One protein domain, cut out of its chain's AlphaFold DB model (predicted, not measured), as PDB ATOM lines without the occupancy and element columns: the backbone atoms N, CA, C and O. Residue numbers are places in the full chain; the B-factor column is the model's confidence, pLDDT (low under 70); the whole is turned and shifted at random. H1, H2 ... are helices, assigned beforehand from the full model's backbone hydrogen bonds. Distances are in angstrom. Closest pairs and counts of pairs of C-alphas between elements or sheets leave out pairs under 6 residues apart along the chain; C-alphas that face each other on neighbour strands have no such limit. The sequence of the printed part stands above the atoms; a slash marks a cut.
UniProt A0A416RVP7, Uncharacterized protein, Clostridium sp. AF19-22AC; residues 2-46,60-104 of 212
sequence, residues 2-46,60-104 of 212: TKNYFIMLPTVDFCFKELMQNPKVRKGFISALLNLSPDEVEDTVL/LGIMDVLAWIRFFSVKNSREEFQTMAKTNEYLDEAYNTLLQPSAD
ATOM      1  N   THR A   2      50.692   3.192  -5.992       37.53
ATOM      2  CA  THR A   2      49.755   3.263  -7.118       37.53
ATOM      3  C   THR A   2      49.832   4.678  -7.682       37.53
ATOM      4  O   THR A   2      49.319   5.624  -7.094       37.53
ATOM      5  N   LYS A   3      50.563   4.854  -8.789       44.75
ATOM      6  CA  LYS A   3      50.502   6.093  -9.566       44.75
ATOM      7  C   LYS A   3      49.035   6.272  -9.967       44.75
ATOM      8  O   LYS A   3      48.498   5.478 -10.738       44.75
ATOM      9  N   ASN A   4      48.370   7.259  -9.376       48.62
ATOM     10  CA  ASN A   4      47.014   7.653  -9.737       48.62
ATOM     11  C   ASN A   4      47.055   8.266 -11.139       48.62
ATOM     12  O   ASN A   4      47.247   9.468 -11.297       48.62
ATOM     13  N   TYR A   5      46.951   7.422 -12.163       61.56
ATOM     14  CA  TYR A   5      46.867   7.878 -13.547       61.56
ATOM     15  C   TYR A   5      45.494   8.514 -13.793       61.56
ATOM     16  O   TYR A   5      44.462   7.879 -13.562       61.56
ATOM     17  N   PHE A   6      45.514   9.776 -14.222       71.50
ATOM     18  CA  PHE A   6      44.366  10.548 -14.693       71.50
ATOM     19  C   PHE A   6      43.734   9.880 -15.926       71.50
ATOM     20  O   PHE A   6      44.453   9.313 -16.747       71.50
ATOM     21  N   ILE A   7      42.405   9.942 -16.050       76.75
ATOM     22  CA  ILE A   7      41.654   9.445 -17.212       76.75
ATOM     23  C   ILE A   7      40.799  10.588 -17.747       76.75
ATOM     24  O   ILE A   7      40.007  11.169 -17.005       76.75
ATOM     25  N   MET A   8      40.960  10.903 -19.030       79.12
ATOM     26  CA  MET A   8      40.124  11.868 -19.731       79.12
ATOM     27  C   MET A   8      38.708  11.320 -19.909       79.12
ATOM     28  O   MET A   8      38.508  10.154 -20.253       79.12
ATOM     29  N   LEU A   9      37.713  12.177 -19.679       80.62
ATOM     30  CA  LEU A   9      36.312  11.783 -19.750       80.62
ATOM     31  C   LEU A   9      35.805  11.757 -21.199       80.62
ATOM     32  O   LEU A   9      36.143  12.637 -21.997       80.62
ATOM     33  N   PRO A  10      34.914  10.813 -21.534       76.25
ATOM     34  CA  PRO A  10      34.386  10.664 -22.886       76.25
ATOM     35  C   PRO A  10      33.368  11.748 -23.285       76.25
ATOM     36  O   PRO A  10      32.913  11.764 -24.421       76.25
ATOM     37  N   THR A  11      33.021  12.673 -22.382       75.38
ATOM     38  CA  THR A  11      32.229  13.879 -22.685       75.38
ATOM     39  C   THR A  11      32.998  14.911 -23.502       75.38
ATOM     40  O   THR A  11      32.393  15.798 -24.104       75.38
ATOM     41  N   VAL A  12      34.329  14.818 -23.533       74.88
ATOM     42  CA  VAL A  12      35.155  15.675 -24.379       74.88
ATOM     43  C   VAL A  12      35.151  15.139 -25.804       74.88
ATOM     44  O   VAL A  12      35.499  13.988 -26.042       74.88
ATOM     45  N   ASP A  13      34.817  16.012 -26.756       68.88
ATOM     46  CA  ASP A  13      34.672  15.707 -28.188       68.88
ATOM     47  C   ASP A  13      35.849  14.907 -28.771       68.88
ATOM     48  O   ASP A  13      35.646  13.945 -29.503       68.88
ATOM     49  N   PHE A  14      37.085  15.241 -28.389       74.62
ATOM     50  CA  PHE A  14      38.265  14.472 -28.790       74.62
ATOM     51  C   PHE A  14      38.226  13.025 -28.273       74.62
ATOM     52  O   PHE A  14      38.397  12.094 -29.050       74.62
ATOM     53  N   CYS A  15      37.945  12.822 -26.984       76.81
ATOM     54  CA  CYS A  15      37.880  11.486 -26.385       76.81
ATOM     55  C   CYS A  15      36.732  10.662 -26.972       76.81
ATOM     56  O   CYS A  15      36.901   9.478 -27.241       76.81
ATOM     57  N   PHE A  16      35.589  11.297 -27.235       80.62
ATOM     58  CA  PHE A  16      34.472  10.663 -27.927       80.62
ATOM     59  C   PHE A  16      34.842  10.237 -29.356       80.62
ATOM     60  O   PHE A  16      34.542   9.118 -29.763       80.62
ATOM     61  N   LYS A  17      35.540  11.094 -30.113       75.94
ATOM     62  CA  LYS A  17      36.028  10.769 -31.464       75.94
ATOM     63  C   LYS A  17      37.007   9.599 -31.459       75.94
ATOM     64  O   LYS A  17      36.888   8.724 -32.308       75.94
ATOM     65  N   GLU A  18      37.941   9.565 -30.512       78.62
ATOM     66  CA  GLU A  18      38.889   8.453 -30.365       78.62
ATOM     67  C   GLU A  18      38.169   7.149 -29.985       78.62
ATOM     68  O   GLU A  18      38.442   6.105 -30.571       78.62
ATOM     69  N   LEU A  19      37.182   7.204 -29.080       84.00
ATOM     70  CA  LEU A  19      36.329   6.054 -28.759       84.00
ATOM     71  C   LEU A  19      35.615   5.506 -29.995       84.00
ATOM     72  O   LEU A  19      35.626   4.301 -30.238       84.00
ATOM     73  N   MET A  20      35.011   6.389 -30.790       83.75
ATOM     74  CA  MET A  20      34.246   5.997 -31.970       83.75
ATOM     75  C   MET A  20      35.123   5.530 -33.132       83.75
ATOM     76  O   MET A  20      34.594   4.904 -34.047       83.75
ATOM     77  N   GLN A  21      36.439   5.762 -33.112       81.00
ATOM     78  CA  GLN A  21      37.364   5.143 -34.069       81.00
ATOM     79  C   GLN A  21      37.550   3.644 -33.797       81.00
ATOM     80  O   GLN A  21      37.701   2.878 -34.751       81.00
ATOM     81  N   ASN A  22      37.454   3.199 -32.538       85.56
ATOM     82  CA  ASN A  22      37.563   1.784 -32.193       85.56
ATOM     83  C   ASN A  22      36.328   1.012 -32.720       85.56
ATOM     84  O   ASN A  22      35.209   1.262 -32.262       85.56
ATOM     85  N   PRO A  23      36.495   0.075 -33.678       83.69
ATOM     86  CA  PRO A  23      35.380  -0.633 -34.305       83.69
ATOM     87  C   PRO A  23      34.595  -1.496 -33.323       83.69
ATOM     88  O   PRO A  23      33.380  -1.596 -33.458       83.69
ATOM     89  N   LYS A  24      35.248  -2.061 -32.300       85.94
ATOM     90  CA  LYS A  24      34.577  -2.854 -31.267       85.94
ATOM     91  C   LYS A  24      33.694  -1.959 -30.398       85.94
ATOM     92  O   LYS A  24      32.514  -2.246 -30.230       85.94
ATOM     93  N   VAL A  25      34.232  -0.837 -29.919       86.56
ATOM     94  CA  VAL A  25      33.483   0.164 -29.131       86.56
ATOM     95  C   VAL A  25      32.308   0.718 -29.928       86.56
ATOM     96  O   VAL A  25      31.184   0.747 -29.432       86.56
ATOM     97  N   ARG A  26      32.551   1.113 -31.181       87.25
ATOM     98  CA  ARG A  26      31.525   1.638 -32.085       87.25
ATOM     99  C   ARG A  26      30.435   0.606 -32.346       87.25
ATOM    100  O   ARG A  26      29.263   0.940 -32.244       87.25
ATOM    101  N   LYS A  27      30.805  -0.646 -32.613       87.12
ATOM    102  CA  LYS A  27      29.867  -1.761 -32.778       87.12
ATOM    103  C   LYS A  27      28.999  -1.963 -31.537       87.12
ATOM    104  O   LYS A  27      27.783  -2.011 -31.673       87.12
ATOM    105  N   GLY A  28      29.587  -1.981 -30.339       83.56
ATOM    106  CA  GLY A  28      28.832  -2.075 -29.083       83.56
ATOM    107  C   GLY A  28      27.920  -0.873 -28.822       83.56
ATOM    108  O   GLY A  28      26.807  -1.028 -28.323       83.56
ATOM    109  N   PHE A  29      28.358   0.328 -29.197       84.38
ATOM    110  CA  PHE A  29      27.556   1.545 -29.087       84.38
ATOM    111  C   PHE A  29      26.371   1.548 -30.067       84.38
ATOM    112  O   PHE A  29      25.247   1.841 -29.668       84.38
ATOM    113  N   ILE A  30      26.595   1.175 -31.331       82.38
ATOM    114  CA  ILE A  30      25.553   1.094 -32.367       82.38
ATOM    115  C   ILE A  30      24.562  -0.036 -32.078       82.38
ATOM    116  O   ILE A  30      23.359   0.181 -32.181       82.38
ATOM    117  N   SER A  31      25.046  -1.205 -31.654       83.69
ATOM    118  CA  SER A  31      24.212  -2.323 -31.192       83.69
ATOM    119  C   SER A  31      23.260  -1.877 -30.074       83.69
ATOM    120  O   SER A  31      22.058  -2.123 -30.162       83.69
ATOM    121  N   ALA A  32      23.762  -1.120 -29.091       80.12
ATOM    122  CA  ALA A  32      22.943  -0.573 -28.009       80.12
ATOM    123  C   ALA A  32      21.944   0.506 -28.474       80.12
ATOM    124  O   ALA A  32      20.860   0.625 -27.906       80.12
ATOM    125  N   LEU A  33      22.289   1.303 -29.490       77.31
ATOM    126  CA  LEU A  33      21.394   2.325 -30.048       77.31
ATOM    127  C   LEU A  33      20.268   1.727 -30.897       77.31
ATOM    128  O   LEU A  33      19.132   2.187 -30.808       77.31
ATOM    129  N   LEU A  34      20.587   0.732 -31.725       80.19
ATOM    130  CA  LEU A  34      19.656   0.114 -32.674       80.19
ATOM    131  C   LEU A  34      18.897  -1.080 -32.090       80.19
ATOM    132  O   LEU A  34      18.021  -1.621 -32.758       80.19
ATOM    133  N   ASN A  35      19.213  -1.470 -30.852       76.88
ATOM    134  CA  ASN A  35      18.642  -2.639 -30.189       76.88
ATOM    135  C   ASN A  35      18.856  -3.933 -30.995       76.88
ATOM    136  O   ASN A  35      17.941  -4.728 -31.197       76.88
ATOM    137  N   LEU A  36      20.083  -4.109 -31.471       80.75
ATOM    138  CA  LEU A  36      20.530  -5.304 -32.178       80.75
ATOM    139  C   LEU A  36      21.525  -6.044 -31.299       80.75
ATOM    140  O   LEU A  36      22.286  -5.415 -30.558       80.75
ATOM    141  N   SER A  37      21.581  -7.367 -31.400       82.69
ATOM    142  CA  SER A  37      22.725  -8.102 -30.873       82.69
ATOM    143  C   SER A  37      23.999  -7.666 -31.614       82.69
ATOM    144  O   SER A  37      23.943  -7.316 -32.796       82.69
ATOM    145  N   PRO A  38      25.174  -7.661 -30.963       79.38
ATOM    146  CA  PRO A  38      26.414  -7.330 -31.656       79.38
ATOM    147  C   PRO A  38      26.661  -8.222 -32.880       79.38
ATOM    148  O   PRO A  38      27.219  -7.757 -33.867       79.38
ATOM    149  N   ASP A  39      26.210  -9.473 -32.871       83.19
ATOM    150  CA  ASP A  39      26.385 -10.388 -34.004       83.19
ATOM    151  C   ASP A  39      25.553  -9.992 -35.235       83.19
ATOM    152  O   ASP A  39      25.947 -10.294 -36.357       83.19
ATOM    153  N   GLU A  40      24.463  -9.241 -35.047       83.31
ATOM    154  CA  GLU A  40      23.654  -8.668 -36.133       83.31
ATOM    155  C   GLU A  40      24.289  -7.412 -36.755       83.31
ATOM    156  O   GLU A  40      23.885  -6.979 -37.833       83.31
ATOM    157  N   VAL A  41      25.294  -6.817 -36.102       81.75
ATOM    158  CA  VAL A  41      26.044  -5.675 -36.640       81.75
ATOM    159  C   VAL A  41      27.263  -6.195 -37.401       81.75
ATOM    160  O   VAL A  41      28.315  -6.455 -36.812       81.75
ATOM    161  N   GLU A  42      27.116  -6.349 -38.715       76.06
ATOM    162  CA  GLU A  42      28.147  -6.923 -39.590       76.06
ATOM    163  C   GLU A  42      29.420  -6.062 -39.631       76.06
ATOM    164  O   GLU A  42      30.503  -6.542 -39.295       76.06
ATOM    165  N   ASP A  43      29.287  -4.769 -39.936       76.31
ATOM    166  CA  ASP A  43      30.389  -3.808 -39.892       76.31
ATOM    167  C   ASP A  43      29.889  -2.418 -39.474       76.31
ATOM    168  O   ASP A  43      28.711  -2.076 -39.588       76.31
ATOM    169  N   THR A  44      30.801  -1.592 -38.973       78.88
ATOM    170  CA  THR A  44      30.542  -0.183 -38.695       78.88
ATOM    171  C   THR A  44      31.621   0.650 -39.369       78.88
ATOM    172  O   THR A  44      32.799   0.514 -39.053       78.88
ATOM    173  N   VAL A  45      31.241   1.570 -40.252       77.00
ATOM    174  CA  VAL A  45      32.186   2.481 -40.913       77.00
ATOM    175  C   VAL A  45      31.960   3.893 -40.396       77.00
ATOM    176  O   VAL A  45      30.847   4.415 -40.442       77.00
ATOM    177  N   LEU A  46      33.020   4.524 -39.890       67.62
ATOM    178  CA  LEU A  46      32.971   5.932 -39.510       67.62
ATOM    179  C   LEU A  46      33.138   6.780 -40.775       67.62
ATOM    180  O   LEU A  46      34.226   6.840 -41.350       67.62
ATOM    181  N   LEU A  60      14.235   8.286 -33.011       34.47
ATOM    182  CA  LEU A  60      13.533   7.473 -32.007       34.47
ATOM    183  C   LEU A  60      14.312   6.185 -31.707       34.47
ATOM    184  O   LEU A  60      14.835   5.540 -32.605       34.47
ATOM    185  N   GLY A  61      14.340   5.819 -30.424       35.09
ATOM    186  CA  GLY A  61      14.860   4.542 -29.933       35.09
ATOM    187  C   GLY A  61      15.402   4.657 -28.509       35.09
ATOM    188  O   GLY A  61      16.576   4.944 -28.308       35.09
ATOM    189  N   ILE A  62      14.545   4.472 -27.502       46.00
ATOM    190  CA  ILE A  62      14.944   4.324 -26.095       46.00
ATOM    191  C   ILE A  62      14.612   2.888 -25.703       46.00
ATOM    192  O   ILE A  62      13.430   2.564 -25.664       46.00
ATOM    193  N   MET A  63      15.637   2.069 -25.427       45.16
ATOM    194  CA  MET A  63      15.833   1.348 -24.151       45.16
ATOM    195  C   MET A  63      16.962   0.285 -24.241       45.16
ATOM    196  O   MET A  63      16.675  -0.898 -24.269       45.16
ATOM    197  N   ASP A  64      18.239   0.685 -24.261       53.53
ATOM    198  CA  ASP A  64      19.310   0.193 -23.348       53.53
ATOM    199  C   ASP A  64      20.514   1.169 -23.346       53.53
ATOM    200  O   ASP A  64      21.690   0.845 -23.189       53.53
ATOM    201  N   VAL A  65      20.199   2.454 -23.532       56.19
ATOM    202  CA  VAL A  65      21.155   3.567 -23.590       56.19
ATOM    203  C   VAL A  65      21.633   3.940 -22.177       56.19
ATOM    204  O   VAL A  65      22.541   4.744 -22.019       56.19
ATOM    205  N   LEU A  66      21.050   3.366 -21.117       56.97
ATOM    206  CA  LEU A  66      21.354   3.729 -19.731       56.97
ATOM    207  C   LEU A  66      22.775   3.344 -19.318       56.97
ATOM    208  O   LEU A  66      23.400   4.118 -18.596       56.97
ATOM    209  N   ALA A  67      23.305   2.204 -19.771       63.03
ATOM    210  CA  ALA A  67      24.679   1.806 -19.467       63.03
ATOM    211  C   ALA A  67      25.692   2.759 -20.121       63.03
ATOM    212  O   ALA A  67      26.586   3.267 -19.447       63.03
ATOM    213  N   TRP A  68      25.480   3.104 -21.394       69.00
ATOM    214  CA  TRP A  68      26.308   4.070 -22.118       69.00
ATOM    215  C   TRP A  68      26.111   5.514 -21.634       69.00
ATOM    216  O   TRP A  68      27.091   6.222 -21.446       69.00
ATOM    217  N   ILE A  69      24.887   5.965 -21.331       69.00
ATOM    218  CA  ILE A  69      24.630   7.278 -20.708       69.00
ATOM    219  C   ILE A  69      25.319   7.353 -19.352       69.00
ATOM    220  O   ILE A  69      25.949   8.367 -19.060       69.00
ATOM    221  N   ARG A  70      25.250   6.297 -18.531       67.75
ATOM    222  CA  ARG A  70      25.986   6.230 -17.261       67.75
ATOM    223  C   ARG A  70      27.491   6.258 -17.498       67.75
ATOM    224  O   ARG A  70      28.160   6.999 -16.792       67.75
ATOM    225  N   PHE A  71      27.995   5.551 -18.510       77.19
ATOM    226  CA  PHE A  71      29.399   5.579 -18.927       77.19
ATOM    227  C   PHE A  71      29.871   6.976 -19.346       77.19
ATOM    228  O   PHE A  71      30.906   7.445 -18.878       77.19
ATOM    229  N   PHE A  72      29.079   7.693 -20.143       76.81
ATOM    230  CA  PHE A  72      29.374   9.068 -20.540       76.81
ATOM    231  C   PHE A  72      29.152  10.082 -19.411       76.81
ATOM    232  O   PHE A  72      29.762  11.143 -19.412       76.81
ATOM    233  N   SER A  73      28.311   9.770 -18.424       68.25
ATOM    234  CA  SER A  73      27.963  10.685 -17.329       68.25
ATOM    235  C   SER A  73      28.776  10.461 -16.055       68.25
ATOM    236  O   SER A  73      28.464  11.077 -15.032       68.25
ATOM    237  N   VAL A  74      29.798   9.597 -16.077       70.69
ATOM    238  CA  VAL A  74      30.619   9.331 -14.892       70.69
ATOM    239  C   VAL A  74      31.312  10.607 -14.426       70.69
ATOM    240  O   VAL A  74      32.070  11.238 -15.159       70.69
ATOM    241  N   LYS A  75      31.075  10.953 -13.159       62.31
ATOM    242  CA  LYS A  75      31.786  12.012 -12.425       62.31
ATOM    243  C   LYS A  75      32.591  11.463 -11.236       62.31
ATOM    244  O   LYS A  75      33.147  12.245 -10.470       62.31
ATOM    245  N   ASN A  76      32.611  10.138 -11.072       56.00
ATOM    246  CA  ASN A  76      33.038   9.443  -9.856       56.00
ATOM    247  C   ASN A  76      34.499   8.958  -9.916       56.00
ATOM    248  O   ASN A  76      35.218   9.197 -10.887       56.00
ATOM    249  N   SER A  77      34.933   8.273  -8.850       68.44
ATOM    250  CA  SER A  77      36.273   7.702  -8.687       68.44
ATOM    251  C   SER A  77      36.637   6.709  -9.807       68.44
ATOM    252  O   SER A  77      35.782   6.030 -10.378       68.44
ATOM    253  N   ARG A  78      37.936   6.594 -10.123       70.00
ATOM    254  CA  ARG A  78      38.443   5.681 -11.167       70.00
ATOM    255  C   ARG A  78      38.035   4.227 -10.927       70.00
ATOM    256  O   ARG A  78      37.768   3.509 -11.883       70.00
ATOM    257  N   GLU A  79      38.004   3.800  -9.670       74.88
ATOM    258  CA  GLU A  79      37.652   2.432  -9.285       74.88
ATOM    259  C   GLU A  79      36.195   2.115  -9.628       74.88
ATOM    260  O   GLU A  79      35.909   1.054 -10.182       74.88
ATOM    261  N   GLU A  80      35.282   3.063  -9.408       74.19
ATOM    262  CA  GLU A  80      33.889   2.940  -9.838       74.19
ATOM    263  C   GLU A  80      33.765   2.957 -11.363       74.19
ATOM    264  O   GLU A  80      33.029   2.143 -11.924       74.19
ATOM    265  N   PHE A  81      34.519   3.829 -12.046       81.00
ATOM    266  CA  PHE A  81      34.498   3.883 -13.508       81.00
ATOM    267  C   PHE A  81      34.981   2.565 -14.125       81.00
ATOM    268  O   PHE A  81      34.330   2.017 -15.010       81.00
ATOM    269  N   GLN A  82      36.074   2.008 -13.600       79.62
ATOM    270  CA  GLN A  82      36.623   0.729 -14.038       79.62
ATOM    271  C   GLN A  82      35.690  -0.442 -13.711       79.62
ATOM    272  O   GLN A  82      35.528  -1.345 -14.525       79.62
ATOM    273  N   THR A  83      35.078  -0.448 -12.525       79.44
ATOM    274  CA  THR A  83      34.135  -1.504 -12.126       79.44
ATOM    275  C   THR A  83      32.914  -1.511 -13.036       79.44
ATOM    276  O   THR A  83      32.474  -2.575 -13.462       79.44
ATOM    277  N   MET A  84      32.407  -0.330 -13.393       76.25
ATOM    278  CA  MET A  84      31.307  -0.186 -14.338       76.25
ATOM    279  C   MET A  84      31.723  -0.568 -15.763       76.25
ATOM    280  O   MET A  84      30.979  -1.283 -16.427       76.25
ATOM    281  N   ALA A  85      32.920  -0.188 -16.210       81.00
ATOM    282  CA  ALA A  85      33.436  -0.589 -17.516       81.00
ATOM    283  C   ALA A  85      33.520  -2.121 -17.656       81.00
ATOM    284  O   ALA A  85      33.043  -2.679 -18.634       81.00
ATOM    285  N   LYS A  86      33.994  -2.821 -16.618       82.50
ATOM    286  CA  LYS A  86      34.100  -4.291 -16.596       82.50
ATOM    287  C   LYS A  86      32.769  -5.046 -16.660       82.50
ATOM    288  O   LYS A  86      32.782  -6.260 -16.836       82.50
ATOM    289  N   THR A  87      31.629  -4.371 -16.500       74.75
ATOM    290  CA  THR A  87      30.306  -5.020 -16.595       74.75
ATOM    291  C   THR A  87      29.966  -5.471 -18.012       74.75
ATOM    292  O   THR A  87      29.119  -6.343 -18.187       74.75
ATOM    293  N   ASN A  88      30.608  -4.880 -19.018       74.94
ATOM    294  CA  ASN A  88      30.312  -5.118 -20.418       74.94
ATOM    295  C   ASN A  88      31.613  -5.023 -21.222       74.94
ATOM    296  O   ASN A  88      32.339  -4.041 -21.109       74.94
ATOM    297  N   GLU A  89      31.896  -6.014 -22.068       81.94
ATOM    298  CA  GLU A  89      33.150  -6.060 -22.832       81.94
ATOM    299  C   GLU A  89      33.378  -4.841 -23.748       81.94
ATOM    300  O   GLU A  89      34.520  -4.466 -24.001       81.94
ATOM    301  N   TYR A  90      32.309  -4.199 -24.224       80.44
ATOM    302  CA  TYR A  90      32.369  -2.999 -25.054       80.44
ATOM    303  C   TYR A  90      32.673  -1.752 -24.219       80.44
ATOM    304  O   TYR A  90      33.377  -0.856 -24.685       80.44
ATOM    305  N   LEU A  91      32.176  -1.704 -22.978       80.00
ATOM    306  CA  LEU A  91      32.493  -0.634 -22.031       80.00
ATOM    307  C   LEU A  91      33.916  -0.782 -21.476       80.00
ATOM    308  O   LEU A  91      34.599   0.225 -21.297       80.00
ATOM    309  N   ASP A  92      34.382  -2.011 -21.247       81.50
ATOM    310  CA  ASP A  92      35.764  -2.291 -20.842       81.50
ATOM    311  C   ASP A  92      36.744  -1.873 -21.946       81.50
ATOM    312  O   ASP A  92      37.704  -1.144 -21.694       81.50
ATOM    313  N   GLU A  93      36.436  -2.216 -23.199       83.31
ATOM    314  CA  GLU A  93      37.199  -1.767 -24.364       83.31
ATOM    315  C   GLU A  93      37.185  -0.234 -24.512       83.31
ATOM    316  O   GLU A  93      38.218   0.382 -24.796       83.31
ATOM    317  N   ALA A  94      36.042   0.412 -24.264       81.75
ATOM    318  CA  ALA A  94      35.937   1.870 -24.279       81.75
ATOM    319  C   ALA A  94      36.808   2.507 -23.185       81.75
ATOM    320  O   ALA A  94      37.563   3.443 -23.446       81.75
ATOM    321  N   TYR A  95      36.773   1.975 -21.964       85.00
ATOM    322  CA  TYR A  95      37.618   2.444 -20.868       85.00
ATOM    323  C   TYR A  95      39.116   2.277 -21.181       85.00
ATOM    324  O   TYR A  95      39.900   3.206 -20.972       85.00
ATOM    325  N   ASN A  96      39.516   1.142 -21.760       83.88
ATOM    326  CA  ASN A  96      40.897   0.900 -22.184       83.88
ATOM    327  C   ASN A  96      41.334   1.833 -23.324       83.88
ATOM    328  O   ASN A  96      42.462   2.332 -23.321       83.88
ATOM    329  N   THR A  97      40.423   2.147 -24.244       81.81
ATOM    330  CA  THR A  97      40.659   3.122 -25.317       81.81
ATOM    331  C   THR A  97      40.884   4.531 -24.756       81.81
ATOM    332  O   THR A  97      41.714   5.257 -25.287       81.81
ATOM    333  N   LEU A  98      40.231   4.912 -23.649       81.38
ATOM    334  CA  LEU A  98      40.469   6.195 -22.966       81.38
ATOM    335  C   LEU A  98      41.788   6.229 -22.182       81.38
ATOM    336  O   LEU A  98      42.382   7.301 -22.034       81.38
ATOM    337  N   LEU A  99      42.273   5.086 -21.687       81.50
ATOM    338  CA  LEU A  99      43.547   5.008 -20.960       81.50
ATOM    339  C   LEU A  99      44.743   5.398 -21.838       81.50
ATOM    340  O   LEU A  99      45.660   6.053 -21.348       81.50
ATOM    341  N   GLN A 100      44.715   5.043 -23.125       70.81
ATOM    342  CA  GLN A 100      45.796   5.307 -24.078       70.81
ATOM    343  C   GLN A 100      46.080   6.810 -24.289       70.81
ATOM    344  O   GLN A 100      47.192   7.246 -23.992       70.81
ATOM    345  N   PRO A 101      45.117   7.652 -24.723       63.97
ATOM    346  CA  PRO A 101      45.346   9.085 -24.867       63.97
ATOM    347  C   PRO A 101      45.561   9.769 -23.513       63.97
ATOM    348  O   PRO A 101      46.259  10.773 -23.456       63.97
ATOM    349  N   SER A 102      45.006   9.234 -22.417       70.38
ATOM    350  CA  SER A 102      45.203   9.786 -21.064       70.38
ATOM    351  C   SER A 102      46.616   9.571 -20.514       70.38
ATOM    352  O   SER A 102      47.043  10.294 -19.611       70.38
ATOM    353  N   ALA A 103      47.343   8.595 -21.062       68.81
ATOM    354  CA  ALA A 103      48.750   8.353 -20.777       68.81
ATOM    355  C   ALA A 103      49.702   9.219 -21.630       68.81
ATOM    356  O   ALA A 103      50.881   9.306 -21.296       68.81
ATOM    357  N   ASP A 104      49.209   9.866 -22.694       78.06
ATOM    358  CA  ASP A 104      49.982  10.787 -23.533       78.06
ATOM    359  C   ASP A 104      50.006  12.192 -22.904       78.06
ATOM    360  O   ASP A 104      49.001  12.909 -22.854       78.06
TER     361      ASP A 104
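This is residues 2 to 46 and 60 to 104 of the 212 residues of an uncharacterized protein of Clostridium sp. AF19-22AC (UniProt A0A416RVP7). H5, the longest helix, runs through the middle, with H1 and H2 packed on one side, meeting at a corner, and H4 on the other. H3 runs near H2 and H4. The 90 printed residues, with five named helices, H1 to H5 in order, and no named strand, are all helix in class and compact, radius of gyration of the C-alphas 13.1 A, spanning 41 by 23 by 21 A.

H1, residues 13 to 21, begins at C-alpha (34.672, 15.707, -28.188). H2 is residues 23 to 34, 15.8 A; H3, 65 to 72; H4, 78 to 85. H5, 89 to 102, 20.0 A, ends at (45.203, 9.786, -21.064).

H5 touches H1, C-alphas of Ala 94 and Leu 19 closest at 6.1 A. H4 and H5 form a hairpin, at a tilt of 38 degrees, only just steep. Every O i to N i+4 pair is within hydrogen-bond range in H1 to H4; in H5, 8 of 10.

Residues 47 to 59 are cut out, a gap of 20.9 A between C-alphas 46 and 60. Residues 60 to 70 are under pLDDT 70.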